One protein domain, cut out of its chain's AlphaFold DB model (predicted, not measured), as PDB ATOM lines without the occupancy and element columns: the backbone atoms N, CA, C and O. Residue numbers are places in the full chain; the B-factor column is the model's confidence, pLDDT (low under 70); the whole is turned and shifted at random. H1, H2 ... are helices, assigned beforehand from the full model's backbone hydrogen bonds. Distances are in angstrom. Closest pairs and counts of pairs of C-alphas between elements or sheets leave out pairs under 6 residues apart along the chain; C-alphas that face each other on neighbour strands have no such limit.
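This is residues 223 to 262 of the 262 residues of an uncharacterized protein of Exiguobacterium sp. Helios (UniProt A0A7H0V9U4). Two helices, H1 and H2, stand about perpendicular to each other: after a tight link H2 begins with residues 249 to 252 beside residues 238 to 242 of H1, and from there it runs away from H1. Residues 223 to 232 lead into H1 without a named element; residues 228 to 234 and 255 to 262 stick out. The printed part has 40 residues, with H1 then H2, no named strand, and class all helix. It is only just compact, close to loose, with a radius of gyration of the C-alphas of 10.6 A and spans of 31 by 23 by 15 A.

H1, residues 233 to 245, runs 18.3 A from C-alpha 233 at (95.524, 90.327, 88.047). H2, residues 249 to 260, runs 17.0 A to C-alpha 260 at (89.709, 85.958, 108.568).

H1 touches H2 with residues 238 to 242 alone, and H2 touches H1 with residues 249 to 252 alone. Their closest C-alphas, those of Ala 242 and Pro 249, are 5.1 A apart. Their lines are about perpendicular, at 84 degrees. In H1 and H2 every O i to N i+4 pair is within hydrogen-bond range.

The two C-alphas farthest apart, those of Asp 231 and Arg 262, are 31.5 A apart. The printed part has no cut, and the link from H1 to H2 is tight. The pLDDT is under 70 at residues 223 to 231, 257 and 260 to 262.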
ATOM      1  N   ILE A 223      96.226  73.204  99.941       53.53
ATOM      2  CA  ILE A 223      95.243  74.040  99.268       53.53
ATOM      3  C   ILE A 223      95.797  74.237  97.854       53.53
ATOM      4  O   ILE A 223      96.767  74.967  97.670       53.53
ATOM      5  N   GLN A 224      95.254  73.510  96.878       54.84
ATOM      6  CA  GLN A 224      95.434  73.845  95.467       54.84
ATOM      7  C   GLN A 224      94.374  74.882  95.116       54.84
ATOM      8  O   GLN A 224      93.183  74.626  95.271       54.84
ATOM      9  N   ILE A 225      94.819  76.070  94.716       58.88
ATOM     10  CA  ILE A 225      93.945  77.139  94.242       58.88
ATOM     11  C   ILE A 225      94.163  77.219  92.741       58.88
ATOM     12  O   ILE A 225      95.218  77.664  92.291       58.88
ATOM     13  N   ASP A 226      93.179  76.746  91.985       58.22
ATOM     14  CA  ASP A 226      93.193  76.844  90.532       58.22
ATOM     15  C   ASP A 226      92.703  78.235  90.128       58.22
ATOM     16  O   ASP A 226      91.526  78.572  90.260       58.22
ATOM     17  N   PHE A 227      93.629  79.059  89.642       62.59
ATOM     18  CA  PHE A 227      93.300  80.314  88.977       62.59
ATOM     19  C   PHE A 227      93.005  79.995  87.511       62.59
ATOM     20  O   PHE A 227      93.880  79.509  86.795       62.59
ATOM     21  N   GLY A 228      91.760  80.220  87.086       54.28
ATOM     22  CA  GLY A 228      91.258  79.804  85.771       54.28
ATOM     23  C   GLY A 228      91.942  80.470  84.572       54.28
ATOM     24  O   GLY A 228      91.869  79.920  83.480       54.28
ATOM     25  N   ASP A 229      92.640  81.593  84.772       62.94
ATOM     26  CA  ASP A 229      93.387  82.301  83.731       62.94
ATOM     27  C   ASP A 229      94.775  82.730  84.226       62.94
ATOM     28  O   ASP A 229      94.934  83.331  85.289       62.94
ATOM     29  N   ALA A 230      95.808  82.470  83.417       60.66
ATOM     30  CA  ALA A 230      97.197  82.829  83.732       60.66
ATOM     31  C   ALA A 230      97.445  84.352  83.777       60.66
ATOM     32  O   ALA A 230      98.470  84.795  84.305       60.66
ATOM     33  N   ASP A 231      96.510  85.142  83.241       61.88
ATOM     34  CA  ASP A 231      96.550  86.605  83.217       61.88
ATOM     35  C   ASP A 231      95.764  87.272  84.356       61.88
ATOM     36  O   ASP A 231      95.706  88.505  84.404       61.88
ATOM     37  N   ASP A 232      95.230  86.489  85.300       71.88
ATOM     38  CA  ASP A 232      94.502  87.008  86.455       71.88
ATOM     39  C   ASP A 232      95.369  88.004  87.250       71.88
ATOM     40  O   ASP A 232      96.478  87.718  87.722       71.88
ATOM     41  N   GLN A 233      94.850  89.222  87.382       74.12
ATOM     42  CA  GLN A 233      95.524  90.327  88.047       74.12
ATOM     43  C   GLN A 233      95.735  90.043  89.540       74.12
ATOM     44  O   GLN A 233      96.719  90.502  90.125       74.12
ATOM     45  N   LEU A 234      94.870  89.224  90.144       72.94
ATOM     46  CA  LEU A 234      95.022  88.746  91.513       72.94
ATOM     47  C   LEU A 234      96.227  87.806  91.642       72.94
ATOM     48  O   LEU A 234      97.038  87.970  92.555       72.94
ATOM     49  N   LEU A 235      96.400  86.879  90.694       74.00
ATOM     50  CA  LEU A 235      97.531  85.948  90.662       74.00
ATOM     51  C   LEU A 235      98.863  86.686  90.461       74.00
ATOM     52  O   LEU A 235      99.850  86.368  91.128       74.00
ATOM     53  N   LYS A 236      98.895  87.701  89.589       77.06
ATOM     54  CA  LYS A 236     100.082  88.554  89.385       77.06
ATOM     55  C   LYS A 236     100.462  89.312  90.658       77.06
ATOM     56  O   LYS A 236     101.623  89.288  91.059       77.06
ATOM     57  N   ASN A 237      99.484  89.916  91.332       79.19
ATOM     58  CA  ASN A 237      99.720  90.638  92.583       79.19
ATOM     59  C   ASN A 237     100.198  89.708  93.710       79.19
ATOM     60  O   ASN A 237     101.121  90.055  94.445       79.19
ATOM     61  N   LEU A 238      99.616  88.510  93.816       77.81
ATOM     62  CA  LEU A 238     100.029  87.493  94.784       77.81
ATOM     63  C   LEU A 238     101.454  86.995  94.532       77.81
ATOM     64  O   LEU A 238     102.218  86.847  95.481       77.81
ATOM     65  N   ARG A 239     101.835  86.774  93.268       78.94
ATOM     66  CA  ARG A 239     103.201  86.367  92.899       78.94
ATOM     67  C   ARG A 239     104.234  87.448  93.196       78.94
ATOM     68  O   ARG A 239     105.274  87.125  93.760       78.94
ATOM     69  N   ASN A 240     103.937  88.708  92.879       81.81
ATOM     70  CA  ASN A 240     104.842  89.821  93.179       81.81
ATOM     71  C   ASN A 240     105.068  89.952  94.689       81.81
ATOM     72  O   ASN A 240     106.204  90.036  95.143       81.81
ATOM     73  N   ARG A 241     103.992  89.863  95.476       78.75
ATOM     74  CA  ARG A 241     104.075  89.939  96.936       78.75
ATOM     75  C   ARG A 241     104.798  88.741  97.555       78.75
ATOM     76  O   ARG A 241     105.595  88.908  98.468       78.75
ATOM     77  N   ALA A 242     104.575  87.544  97.018       79.88
ATOM     78  CA  ALA A 242     105.308  86.337  97.400       79.88
ATOM     79  C   ALA A 242     106.813  86.472  97.128       79.88
ATOM     80  O   ALA A 242     107.632  86.063  97.949       79.88
ATOM     81  N   GLN A 243     107.185  87.105  96.013       80.12
ATOM     82  CA  GLN A 243     108.579  87.366  95.665       80.12
ATOM     83  C   GLN A 243     109.230  88.416  96.581       80.12
ATOM     84  O   GLN A 243     110.386  88.241  96.958       80.12
ATOM     85  N   GLU A 244     108.498  89.461  96.973       79.44
ATOM     86  CA  GLU A 244     108.958  90.462  97.950       79.44
ATOM     87  C   GLU A 244     109.140  89.866  99.355       79.44
ATOM     88  O   GLU A 244     110.111  90.178 100.042       79.44
ATOM     89  N   GLU A 245     108.233  88.980  99.775       74.50
ATOM     90  CA  GLU A 245     108.235  88.369 101.111       74.50
ATOM     91  C   GLU A 245     109.063  87.065 101.184       74.50
ATOM     92  O   GLU A 245     109.202  86.480 102.258       74.50
ATOM     93  N   GLY A 246     109.628  86.595 100.064       77.19
ATOM     94  CA  GLY A 246     110.401  85.346  99.990       77.19
ATOM     95  C   GLY A 246     109.579  84.085 100.289       77.19
ATOM     96  O   GLY A 246     110.133  83.055 100.676       77.19
ATOM     97  N   THR A 247     108.257  84.160 100.142       78.19
ATOM     98  CA  THR A 247     107.304  83.084 100.442       78.19
ATOM     99  C   THR A 247     106.640  82.577  99.166       78.19
ATOM    100  O   THR A 247     106.901  83.066  98.067       78.19
ATOM    101  N   ARG A 248     105.807  81.536  99.272       76.12
ATOM    102  CA  ARG A 248     104.987  81.084  98.145       76.12
ATOM    103  C   ARG A 248     103.624  81.789  98.163       76.12
ATOM    104  O   ARG A 248     103.101  82.041  99.251       76.12
ATOM    105  N   PRO A 249     103.008  82.075  97.001       72.00
ATOM    106  CA  PRO A 249     101.693  82.722  96.930       72.00
ATOM    107  C   PRO A 249     100.614  82.032  97.778       72.00
ATOM    108  O   PRO A 249      99.765  82.693  98.375       72.00
ATOM    109  N   GLU A 250     100.668  80.703  97.881       72.81
ATOM    110  CA  GLU A 250      99.721  79.898  98.654       72.81
ATOM    111  C   GLU A 250      99.840  80.141 100.168       72.81
ATOM    112  O   GLU A 250      98.843  80.062 100.890       72.81
ATOM    113  N   ASP A 251     101.036  80.473 100.658       70.50
ATOM    114  CA  ASP A 251     101.270  80.748 102.077       70.50
ATOM    115  C   ASP A 251     100.722  82.126 102.479       70.50
ATOM    116  O   ASP A 251     100.183  82.276 103.578       70.50
ATOM    117  N   ILE A 252     100.752  83.101 101.563       75.06
ATOM    118  CA  ILE A 252     100.108  84.412 101.747       75.06
ATOM    119  C   ILE A 252      98.590  84.248 101.870       75.06
ATOM    120  O   ILE A 252      97.965  84.821 102.765       75.06
ATOM    121  N   ILE A 253      97.984  83.426 101.006       72.75
ATOM    122  CA  ILE A 253      96.539  83.164 101.047       72.75
ATOM    123  C   ILE A 253      96.162  82.422 102.332       72.75
ATOM    124  O   ILE A 253      95.159  82.758 102.964       72.75
ATOM    125  N   ARG A 254      96.984  81.459 102.768       70.19
ATOM    126  CA  ARG A 254      96.775  80.759 104.041       70.19
ATOM    127  C   ARG A 254      96.770  81.733 105.222       70.19
ATOM    128  O   ARG A 254      95.850  81.678 106.031       70.19
ATOM    129  N   LEU A 255      97.743  82.644 105.298       73.56
ATOM    130  CA  LEU A 255      97.812  83.647 106.368       73.56
ATOM    131  C   LEU A 255      96.598  84.586 106.361       73.56
ATOM    132  O   LEU A 255      96.077  84.934 107.422       73.56
ATOM    133  N   ALA A 256      96.114  84.971 105.178       73.69
ATOM    134  CA  ALA A 256      94.911  85.787 105.052       73.69
ATOM    135  C   ALA A 256      93.650  85.045 105.537       73.69
ATOM    136  O   ALA A 256      92.851  85.621 106.276       73.69
ATOM    137  N   LEU A 257      93.493  83.766 105.181       69.75
ATOM    138  CA  LEU A 257      92.370  82.927 105.618       69.75
ATOM    139  C   LEU A 257      92.393  82.668 107.129       69.75
ATOM    140  O   LEU A 257      91.358  82.775 107.784       69.75
ATOM    141  N   GLU A 258      93.564  82.384 107.703       70.00
ATOM    142  CA  GLU A 258      93.720  82.203 109.152       70.00
ATOM    143  C   GLU A 258      93.372  83.475 109.936       70.00
ATOM    144  O   GLU A 258      92.814  83.393 111.028       70.00
ATOM    145  N   LYS A 259      93.670  84.654 109.375       73.38
ATOM    146  CA  LYS A 259      93.303  85.943 109.971       73.38
ATOM    147  C   LYS A 259      91.810  86.259 109.835       73.38
ATOM    148  O   LYS A 259      91.289  86.977 110.674       73.38
ATOM    149  N   TYR A 260      91.144  85.754 108.797       63.69
ATOM    150  CA  TYR A 260      89.709  85.958 108.568       63.69
ATOM    151  C   TYR A 260      88.823  85.022 109.405       63.69
ATOM    152  O   TYR A 260      87.708  85.384 109.762       63.69
ATOM    153  N   LEU A 261      89.305  83.813 109.710       62.03
ATOM    154  CA  LEU A 261      88.588  82.816 110.519       62.03
ATOM    155  C   LEU A 261      88.733  83.023 112.039       62.03
ATOM    156  O   LEU A 261      88.159  82.253 112.811       62.03
ATOM    157  N   ARG A 262      89.513  84.021 112.465       50.31
ATOM    158  CA  ARG A 262      89.623  84.482 113.854       50.31
ATOM    159  C   ARG A 262      88.792  85.735 114.061       50.31
ATOM    160  O   ARG A 262      88.213  85.839 115.161       50.31
TER     161      ARG A 262